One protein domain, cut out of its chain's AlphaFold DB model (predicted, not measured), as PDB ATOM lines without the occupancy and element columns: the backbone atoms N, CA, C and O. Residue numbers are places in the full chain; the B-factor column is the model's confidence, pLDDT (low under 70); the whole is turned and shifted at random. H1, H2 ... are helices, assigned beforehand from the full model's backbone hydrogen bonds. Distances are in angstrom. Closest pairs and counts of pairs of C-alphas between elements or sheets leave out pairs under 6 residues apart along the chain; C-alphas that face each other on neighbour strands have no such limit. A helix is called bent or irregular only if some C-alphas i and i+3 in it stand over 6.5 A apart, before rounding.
ATOM      1  N   GLU A   8      24.413  52.491  22.502       97.69
ATOM      2  CA  GLU A   8      25.551  51.879  21.821       97.69
ATOM      3  C   GLU A   8      25.089  50.929  20.712       97.69
ATOM      4  O   GLU A   8      25.613  50.981  19.605       97.69
ATOM      5  N   GLN A   9      24.066  50.110  20.977       97.69
ATOM      6  CA  GLN A   9      23.488  49.205  19.979       97.69
ATOM      7  C   GLN A   9      22.840  49.963  18.817       97.69
ATOM      8  O   GLN A   9      22.984  49.565  17.663       97.69
ATOM      9  N   LYS A  10      22.143  51.069  19.114       97.62
ATOM     10  CA  LYS A  10      21.556  51.932  18.082       97.62
ATOM     11  C   LYS A  10      22.636  52.574  17.215       97.62
ATOM     12  O   LYS A  10      22.494  52.572  15.999       97.62
ATOM     13  N   ASN A  11      23.712  53.080  17.816       98.06
ATOM     14  CA  ASN A  11      24.815  53.677  17.061       98.06
ATOM     15  C   ASN A  11      25.506  52.642  16.166       98.06
ATOM     16  O   ASN A  11      25.671  52.905  14.984       98.06
ATOM     17  N   ALA A  12      25.797  51.442  16.685       98.00
ATOM     18  CA  ALA A  12      26.385  50.364  15.887       98.00
ATOM     19  C   ALA A  12      25.526  50.012  14.659       98.00
ATOM     20  O   ALA A  12      26.051  49.876  13.561       98.00
ATOM     21  N   PHE A  13      24.197  49.946  14.811       98.06
ATOM     22  CA  PHE A  13      23.301  49.725  13.673       98.06
ATOM     23  C   PHE A  13      23.422  50.820  12.603       98.06
ATOM     24  O   PHE A  13      23.471  50.508  11.415       98.06
ATOM     25  N   TRP A  14      23.454  52.091  13.009       97.56
ATOM     26  CA  TRP A  14      23.536  53.214  12.072       97.56
ATOM     27  C   TRP A  14      24.916  53.364  11.422       97.56
ATOM     28  O   TRP A  14      24.982  53.794  10.272       97.56
ATOM     29  N   ASP A  15      25.987  52.992  12.125       98.12
ATOM     30  CA  ASP A  15      27.360  53.061  11.618       98.12
ATOM     31  C   ASP A  15      27.681  51.885  10.675       98.12
ATOM     32  O   ASP A  15      28.263  52.092   9.609       98.12
ATOM     33  N   ASP A  16      27.265  50.664  11.033       97.88
ATOM     34  CA  ASP A  16      27.633  49.434  10.315       97.88
ATOM     35  C   ASP A  16      26.548  48.942   9.338       97.88
ATOM     36  O   ASP A  16      26.809  48.093   8.482       97.88
ATOM     37  N   GLY A  17      25.315  49.445   9.453       96.19
ATOM     38  CA  GLY A  17      24.165  49.026   8.643       96.19
ATOM     39  C   GLY A  17      23.511  47.710   9.085       96.19
ATOM     40  O   GLY A  17      22.586  47.234   8.425       96.19
ATOM     41  N   PHE A  18      23.963  47.103  10.188       96.44
ATOM     42  CA  PHE A  18      23.358  45.912  10.791       96.44
ATOM     43  C   PHE A  18      23.666  45.825  12.294       96.44
ATOM     44  O   PHE A  18      24.602  46.445  12.788       96.44
ATOM     45  N   LEU A  19      22.892  45.025  13.038       96.88
ATOM     46  CA  LEU A  19      23.138  44.748  14.458       96.88
ATOM     47  C   LEU A  19      22.932  43.260  14.752       96.88
ATOM     48  O   LEU A  19      21.847  42.719  14.542       96.88
ATOM     49  N   PHE A  20      23.965  42.601  15.274       95.56
ATOM     50  CA  PHE A  20      23.908  41.198  15.682       95.56
ATOM     51  C   PHE A  20      24.948  40.901  16.782       95.56
ATOM     52  O   PHE A  20      26.054  41.436  16.717       95.56
ATOM     53  N   PRO A  21      24.652  40.010  17.752       94.00
ATOM     54  CA  PRO A  21      23.370  39.344  17.979       94.00
ATOM     55  C   PRO A  21      22.362  40.222  18.731       94.00
ATOM     56  O   PRO A  21      22.728  41.020  19.591       94.00
ATOM     57  N   VAL A  22      21.073  40.005  18.456       93.12
ATOM     58  CA  VAL A  22      19.955  40.544  19.246       93.12
ATOM     59  C   VAL A  22      19.184  39.364  19.829       93.12
ATOM     60  O   VAL A  22      18.571  38.588  19.100       93.12
ATOM     61  N   ALA A  23      19.230  39.201  21.151       90.12
ATOM     62  CA  ALA A  23      18.597  38.085  21.857       90.12
ATOM     63  C   ALA A  23      17.087  38.316  22.067       90.12
ATOM     64  O   ALA A  23      16.611  38.359  23.197       90.12
ATOM     65  N   ALA A  24      16.337  38.506  20.977       89.81
ATOM     66  CA  ALA A  24      14.904  38.803  21.029       89.81
ATOM     67  C   ALA A  24      14.038  37.581  21.390       89.81
ATOM     68  O   ALA A  24      12.972  37.735  21.973       89.81
ATOM     69  N   VAL A  25      14.486  36.371  21.048       90.06
ATOM     70  CA  VAL A  25      13.773  35.115  21.321       90.06
ATOM     71  C   VAL A  25      14.717  34.177  22.061       90.06
ATOM     72  O   VAL A  25      15.887  34.046  21.687       90.06
ATOM     73  N   SER A  26      14.238  33.532  23.125       91.56
ATOM     74  CA  SER A  26      15.058  32.584  23.879       91.56
ATOM     75  C   SER A  26      15.347  31.326  23.056       91.56
ATOM     76  O   SER A  26      14.571  30.923  22.188       91.56
ATOM     77  N   SER A  27      16.446  30.633  23.362       92.94
ATOM     78  CA  SER A  27      16.760  29.362  22.697       92.94
ATOM     79  C   SER A  27      15.658  28.316  22.891       92.94
ATOM     80  O   SER A  27      15.410  27.516  21.993       92.94
ATOM     81  N   THR A  28      14.974  28.334  24.037       94.62
ATOM     82  CA  THR A  28      13.849  27.436  24.322       94.62
ATOM     83  C   THR A  28      12.656  27.724  23.412       94.62
ATOM     84  O   THR A  28      12.120  26.794  22.813       94.62
ATOM     85  N   GLU A  29      12.262  28.991  23.266       91.50
ATOM     86  CA  GLU A  29      11.171  29.399  22.368       91.50
ATOM     87  C   GLU A  29      11.507  29.090  20.907       91.50
ATOM     88  O   GLU A  29      10.691  28.509  20.194       91.50
ATOM     89  N   ALA A  30      12.738  29.383  20.479       89.69
ATOM     90  CA  ALA A  30      13.200  29.074  19.129       89.69
ATOM     91  C   ALA A  30      13.154  27.562  18.833       89.69
ATOM     92  O   ALA A  30      12.712  27.141  17.763       89.69
ATOM     93  N   LEU A  31      13.566  26.722  19.791       92.19
ATOM     94  CA  LEU A  31      13.473  25.265  19.665       92.19
ATOM     95  C   LEU A  31      12.019  24.777  19.631       92.19
ATOM     96  O   LEU A  31      11.717  23.845  18.885       92.19
ATOM     97  N   ALA A  32      11.131  25.401  20.406       91.44
ATOM     98  CA  ALA A  32       9.711  25.063  20.444       91.44
ATOM     99  C   ALA A  32       8.975  25.434  19.145       91.44
ATOM    100  O   ALA A  32       8.061  24.713  18.752       91.44
ATOM    101  N   ALA A  33       9.394  26.497  18.449       86.56
ATOM    102  CA  ALA A  33       8.835  26.899  17.154       86.56
ATOM    103  C   ALA A  33       9.290  26.000  15.988       86.56
ATOM    104  O   ALA A  33       8.655  25.945  14.938       86.56
ATOM    105  N   ARG A  34      10.385  25.252  16.158       86.69
ATOM    106  CA  ARG A  34      10.995  24.450  15.087       86.69
ATOM    107  C   ARG A  34      10.038  23.461  14.389       86.69
ATOM    108  O   ARG A  34      10.091  23.393  13.163       86.69
ATOM    109  N   PRO A  35       9.184  22.683  15.090       87.69
ATOM    110  CA  PRO A  35       8.261  21.751  14.438       87.69
ATOM    111  C   PRO A  35       7.240  22.445  13.534       87.69
ATOM    112  O   PRO A  35       6.880  21.884  12.506       87.69
ATOM    113  N   HIS A  36       6.812  23.662  13.890       83.62
ATOM    114  CA  HIS A  36       5.897  24.460  13.072       83.62
ATOM    115  C   HIS A  36       6.521  24.780  11.712       83.62
ATOM    116  O   HIS A  36       5.945  24.446  10.682       83.62
ATOM    117  N   PHE A  37       7.752  25.305  11.694       80.88
ATOM    118  CA  PHE A  37       8.453  25.604  10.440       80.88
ATOM    119  C   PHE A  37       8.717  24.363   9.582       80.88
ATOM    120  O   PHE A  37       8.625  24.449   8.363       80.88
ATOM    121  N   PHE A  38       9.014  23.210  10.194       80.62
ATOM    122  CA  PHE A  38       9.139  21.957   9.444       80.62
ATOM    123  C   PHE A  38       7.806  21.501   8.848       80.62
ATOM    124  O   PHE A  38       7.786  21.092   7.695       80.62
ATOM    125  N   GLY A  39       6.698  21.640   9.580       79.06
ATOM    126  CA  GLY A  39       5.368  21.335   9.049       79.06
ATOM    127  C   GLY A  39       5.041  22.140   7.788       79.06
ATOM    128  O   GLY A  39       4.496  21.587   6.840       79.06
ATOM    129  N   LEU A  40       5.468  23.408   7.719       75.38
ATOM    130  CA  LEU A  40       5.311  24.238   6.515       75.38
ATOM    131  C   LEU A  40       6.102  23.723   5.304       75.38
ATOM    132  O   LEU A  40       5.748  24.043   4.173       75.38
ATOM    133  N   MET A  41       7.172  22.954   5.521       71.31
ATOM    134  CA  MET A  41       7.953  22.343   4.439       71.31
ATOM    135  C   MET A  41       7.307  21.069   3.888       71.31
ATOM    136  O   MET A  41       7.589  20.701   2.750       71.31
ATOM    137  N   ASP A  42       6.479  20.401   4.692       71.38
ATOM    138  CA  ASP A  42       5.790  19.163   4.317       71.38
ATOM    139  C   ASP A  42       4.468  19.430   3.574       71.38
ATOM    140  O   ASP A  42       3.898  18.519   2.968       71.38
ATOM    141  N   GLU A  43       3.979  20.675   3.595       66.81
ATOM    142  CA  GLU A  43       2.799  21.088   2.835       66.81
ATOM    143  C   GLU A  43       3.032  20.884   1.326       66.81
ATOM    144  O   GLU A  43       4.061  21.305   0.780       66.81
ATOM    145  N   PRO A  44       2.096  20.236   0.607       62.31
ATOM    146  CA  PRO A  44       2.266  19.956  -0.808       62.31
ATOM    147  C   PRO A  44       2.415  21.260  -1.590       62.31
ATOM    148  O   PRO A  44       1.621  22.189  -1.440       62.31
ATOM    149  N   ALA A  45       3.413  21.302  -2.476       62.09
ATOM    150  CA  ALA A  45       3.634  22.443  -3.349       62.09
ATOM    151  C   ALA A  45       2.359  22.743  -4.152       62.09
ATOM    152  O   ALA A  45       1.965  21.995  -5.050       62.09
ATOM    153  N   VAL A  46       1.704  23.853  -3.826       61.47
ATOM    154  CA  VAL A  46       0.582  24.353  -4.612       61.47
ATOM    155  C   VAL A  46       1.172  24.977  -5.866       61.47
ATOM    156  O   VAL A  46       2.011  25.866  -5.770       61.47
ATOM    157  N   THR A  47       0.749  24.523  -7.048       61.28
ATOM    158  CA  THR A  47       1.038  25.252  -8.289       61.28
ATOM    159  C   THR A  47       0.109  26.453  -8.321       61.28
ATOM    160  O   THR A  47      -1.106  26.267  -8.459       61.28
ATOM    161  N   PRO A  48       0.621  27.673  -8.136       63.88
ATOM    162  CA  PRO A  48      -0.264  28.805  -8.052       63.88
ATOM    163  C   PRO A  48      -0.662  29.256  -9.475       63.88
ATOM    164  O   PRO A  48       0.062  28.990 -10.436       63.88
ATOM    165  N   PRO A  49      -1.827  29.904  -9.651       72.12
ATOM    166  CA  PRO A  49      -2.323  30.292 -10.976       72.12
ATOM    167  C   PRO A  49      -1.512  31.406 -11.669       72.12
ATOM    168  O   PRO A  49      -1.690  31.610 -12.868       72.12
ATOM    169  N   TRP A  50      -0.632  32.106 -10.947       63.19
ATOM    170  CA  TRP A  50       0.271  33.148 -11.471       63.19
ATOM    171  C   TRP A  50       1.765  32.750 -11.315       63.19
ATOM    172  O   TRP A  50       2.079  31.779 -10.621       63.19
ATOM    173  N   PRO A  51       2.718  33.447 -11.960       60.47
ATOM    174  CA  PRO A  51       4.152  33.219 -11.758       60.47
ATOM    175  C   PRO A  51       4.580  33.283 -10.285       60.47
ATOM    176  O   PRO A  51       4.143  34.157  -9.548       60.47
ATOM    177  N   THR A  52       5.505  32.418  -9.854       53.66
ATOM    178  CA  THR A  52       5.992  32.345  -8.458       53.66
ATOM    179  C   THR A  52       6.522  33.673  -7.915       53.66
ATOM    180  O   THR A  52       6.410  33.910  -6.721       53.66
ATOM    181  N   ASN A  53       7.041  34.565  -8.766       52.00
ATOM    182  CA  ASN A  53       7.481  35.902  -8.352       52.00
ATOM    183  C   ASN A  53       6.318  36.783  -7.847       52.00
ATOM    184  O   ASN A  53       6.494  37.569  -6.921       52.00
ATOM    185  N   ASP A  54       5.106  36.579  -8.372       53.56
ATOM    186  CA  ASP A  54       3.882  37.234  -7.884       53.56
ATOM    187  C   ASP A  54       3.447  36.674  -6.516       53.56
ATOM    188  O   ASP A  54       2.632  37.267  -5.810       53.56
ATOM    189  N   TYR A  55       4.044  35.546  -6.118       51.97
ATOM    190  CA  TYR A  55       3.861  34.850  -4.850       51.97
ATOM    191  C   TYR A  55       5.155  34.738  -4.044       51.97
ATOM    192  O   TYR A  55       5.213  33.916  -3.135       51.97
ATOM    193  N   ALA A  56       6.199  35.525  -4.335       46.84
ATOM    194  CA  ALA A  56       7.511  35.400  -3.684       46.84
ATOM    195  C   ALA A  56       7.463  35.593  -2.149       46.84
ATOM    196  O   ALA A  56       8.445  35.376  -1.455       46.84
ATOM    197  N   ARG A  57       6.295  35.966  -1.610       54.72
ATOM    198  CA  ARG A  57       5.977  36.096  -0.181       54.72
ATOM    199  C   ARG A  57       4.968  35.046   0.313       54.72
ATOM    200  O   ARG A  57       4.269  35.259   1.307       54.72
ATOM    201  N   SER A  58       4.833  33.933  -0.402       52.97
ATOM    202  CA  SER A  58       4.066  32.770   0.043       52.97
ATOM    203  C   SER A  58       4.620  32.297   1.379       52.97
ATOM    204  O   SER A  58       5.829  32.175   1.537       52.97
ATOM    205  N   ASN A  59       3.710  32.053   2.322       53.38
ATOM    206  CA  ASN A  59       3.921  31.800   3.755       53.38
ATOM    207  C   ASN A  59       3.845  33.024   4.680       53.38
ATOM    208  O   ASN A  59       3.929  32.818   5.886       53.38
ATOM    209  N   PHE A  60       3.568  34.249   4.197       56.53
ATOM    210  CA  PHE A  60       3.357  35.417   5.081       56.53
ATOM    211  C   PHE A  60       2.419  35.102   6.259       56.53
ATOM    212  O   PHE A  60       2.766  35.347   7.405       56.53
ATOM    213  N   HIS A  61       1.269  34.475   5.993       58.41
ATOM    214  CA  HIS A  61       0.301  34.092   7.029       58.41
ATOM    215  C   HIS A  61       0.807  33.017   7.998       58.41
ATOM    216  O   HIS A  61       0.336  32.937   9.127       58.41
ATOM    217  N   ALA A  62       1.727  32.167   7.545       61.25
ATOM    218  CA  ALA A  62       2.212  31.028   8.306       61.25
ATOM    219  C   ALA A  62       3.337  31.400   9.280       61.25
ATOM    220  O   ALA A  62       3.543  30.678  10.250       61.25
ATOM    221  N   VAL A  63       4.043  32.508   9.028       69.19
ATOM    222  CA  VAL A  63       5.183  32.958   9.848       69.19
ATOM    223  C   VAL A  63       5.051  34.396  10.370       69.19
ATOM    224  O   VAL A  63       5.966  34.933  10.999       69.19
ATOM    225  N   SER A  64       3.915  35.058  10.113       71.44
ATOM    226  CA  SER A  64       3.682  36.444  10.541       71.44
ATOM    227  C   SER A  64       3.663  36.613  12.054       71.44
ATOM    228  O   SER A  64       4.025  37.678  12.544       71.44
ATOM    229  N   THR A  65       3.236  35.591  12.799       78.38
ATOM    230  CA  THR A  65       3.126  35.666  14.262       78.38
ATOM    231  C   THR A  65       4.508  35.692  14.908       78.38
ATOM    232  O   THR A  65       4.759  36.480  15.815       78.38
ATOM    233  N   GLU A  66       5.426  34.874  14.401       84.06
ATOM    234  CA  GLU A  66       6.809  34.777  14.851       84.06
ATOM    235  C   GLU A  66       7.587  36.044  14.493       84.06
ATOM    236  O   GLU A  66       8.327  36.570  15.320       84.06
ATOM    237  N   ALA A  67       7.376  36.589  13.291       83.81
ATOM    238  CA  ALA A  67       7.972  37.864  12.896       83.81
ATOM    239  C   ALA A  67       7.440  39.054  13.713       83.81
ATOM    240  O   ALA A  67       8.168  40.013  13.961       83.81
ATOM    241  N   ALA A  68       6.182  38.988  14.160       87.94
ATOM    242  CA  ALA A  68       5.554  39.989  15.016       87.94
ATOM    243  C   ALA A  68       5.776  39.733  16.522       87.94
ATOM    244  O   ALA A  68       5.045  40.284  17.348       87.94
ATOM    245  N   HIS A  69       6.766  38.915  16.902       90.94
ATOM    246  CA  HIS A  69       7.077  38.658  18.306       90.94
ATOM    247  C   HIS A  69       7.366  39.977  19.051       90.94
ATOM    248  O   HIS A  69       8.203  40.756  18.583       90.94
ATOM    249  N   PRO A  70       6.754  40.239  20.226       91.94
ATOM    250  CA  PRO A  70       6.870  41.529  20.909       91.94
ATOM    251  C   PRO A  70       8.312  41.985  21.136       91.94
ATOM    252  O   PRO A  70       8.643  43.125  20.855       91.94
ATOM    253  N   ALA A  71       9.205  41.077  21.539       93.25
ATOM    254  CA  ALA A  71      10.610  41.418  21.758       93.25
ATOM    255  C   ALA A  71      11.390  41.745  20.465       93.25
ATOM    256  O   ALA A  71      12.365  42.493  20.517       93.25
ATOM    257  N   ILE A  72      10.970  41.213  19.307       93.38
ATOM    258  CA  ILE A  72      11.526  41.617  18.004       93.38
ATOM    259  C   ILE A  72      11.044  43.033  17.686       93.38
ATOM    260  O   ILE A  72      11.850  43.902  17.352       93.38
ATOM    261  N   LEU A  73       9.743  43.282  17.843       93.75
ATOM    262  CA  LEU A  73       9.153  44.595  17.606       93.75
ATOM    263  C   LEU A  73       9.739  45.663  18.549       93.75
ATOM    264  O   LEU A  73      10.082  46.741  18.086       93.75
ATOM    265  N   ASP A  74       9.972  45.362  19.826       94.75
ATOM    266  CA  ASP A  74      10.629  46.279  20.771       94.75
ATOM    267  C   ASP A  74      12.042  46.681  20.317       94.75
ATOM    268  O   ASP A  74      12.459  47.838  20.453       94.75
ATOM    269  N   ALA A  75      12.800  45.734  19.758       95.44
ATOM    270  CA  ALA A  75      14.131  46.019  19.242       95.44
ATOM    271  C   ALA A  75      14.063  46.940  18.012       95.44
ATOM    272  O   ALA A  75      14.770  47.945  17.960       95.44
ATOM    273  N   VAL A  76      13.175  46.654  17.054       95.06
ATOM    274  CA  VAL A  76      13.015  47.459  15.827       95.06
ATOM    275  C   VAL A  76      12.419  48.843  16.125       95.06
ATOM    276  O   VAL A  76      12.867  49.840  15.557       95.06
ATOM    277  N   GLU A  77      11.487  48.940  17.076       95.44
ATOM    278  CA  GLU A  77      10.898  50.203  17.544       95.44
ATOM    279  C   GLU A  77      11.969  51.164  18.076       95.44
ATOM    280  O   GLU A  77      11.859  52.380  17.912       95.44
ATOM    281  N   SER A  78      13.053  50.627  18.649       95.81
ATOM    282  CA  SER A  78      14.195  51.425  19.116       95.81
ATOM    283  C   SER A  78      14.916  52.181  17.992       95.81
ATOM    284  O   SER A  78      15.625  53.146  18.279       95.81
ATOM    285  N   LEU A  79      14.769  51.726  16.743       95.75
ATOM    286  CA  LEU A  79      15.420  52.279  15.554       95.75
ATOM    287  C   LEU A  79      14.451  53.112  14.709       95.75
ATOM    288  O   LEU A  79      14.798  54.213  14.291       95.75
ATOM    289  N   LEU A  80      13.246  52.589  14.458       94.56
ATOM    290  CA  LEU A  80      12.289  53.166  13.504       94.56
ATOM    291  C   LEU A  80      11.181  53.996  14.168       94.56
ATOM    292  O   LEU A  80      10.462  54.720  13.482       94.56
ATOM    293  N   GLY A  81      11.047  53.910  15.493       94.88
ATOM    294  CA  GLY A  81       9.936  54.495  16.234       94.88
ATOM    295  C   GLY A  81       8.693  53.593  16.284       94.88
ATOM    296  O   GLY A  81       8.665  52.514  15.688       94.88
TER     297      GLY A  81
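This is residues 8 to 81 of the 109 residues of an uncharacterized protein of Acidimicrobiaceae bacterium (UniProt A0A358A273). This is a loose, open loop of helices: the chain goes out along H2, turns round through a far end that holds the small H3, and comes back along H4 and H5. H2 and H4 run nearly antiparallel with a gap between them, H1 and H5 come near each other at the end away from H3, and residues 41 to 47 and 49 to 57 stick out. The printed part has 74 residues with five named helices, H1 to H5 in order along the chain, and no named strand; the class is all helix. The whole is loose, with a radius of gyration of the C-alphas of 16.3 A, and elongated, spanning 47 by 30 by 19 A.

H1 is residues 8 to 16, 11.9 A long, with C-alpha 8 at (25.551, 51.879, 21.821). H2, residues 27 to 42, is the longest at 23.7 A; it has a kink of 26 degrees near residue 34 and is irregular, C-alphas 32 and 35 being 7.0 A apart. H3 is residues 52 to 55. H4, residues 60 to 67, is irregular too, with C-alphas 62 and 65 7.6 A apart. H5, residues 70 to 80, is 14.8 A long and ends with C-alpha 80 at (12.289, 53.166, 13.504).

H1 and H5 are close but not clearly touching; their closest C-alphas, of Lys 10 and Leu 79, are 6.6 A apart. Their lines stand at a steep tilt of 61 degrees, the same way. H2 and H4 are close but not clearly touching, the closest C-alphas being those of Leu 40 and Ala 62 at 7.7 A, with a shallow tilt of 8 degrees, opposite ways. H3 is apart from H2 and H4, among others. H4 and H5 meet only through their link. In H1 every O i to N i+4 pair is within hydrogen-bond range, against 9 of 12 in H2, 2 of 4 in H4 and 6 of 7 in H5; H3 is too short for such a pair.

The C-alphas farthest apart, of Glu 8 and Pro 49, are 48.2 A apart. The printed part has no cut and no long link. The mean pLDDT of the printed part is 81.6, and residues 43 to 48 and 50 to 63 are under 70.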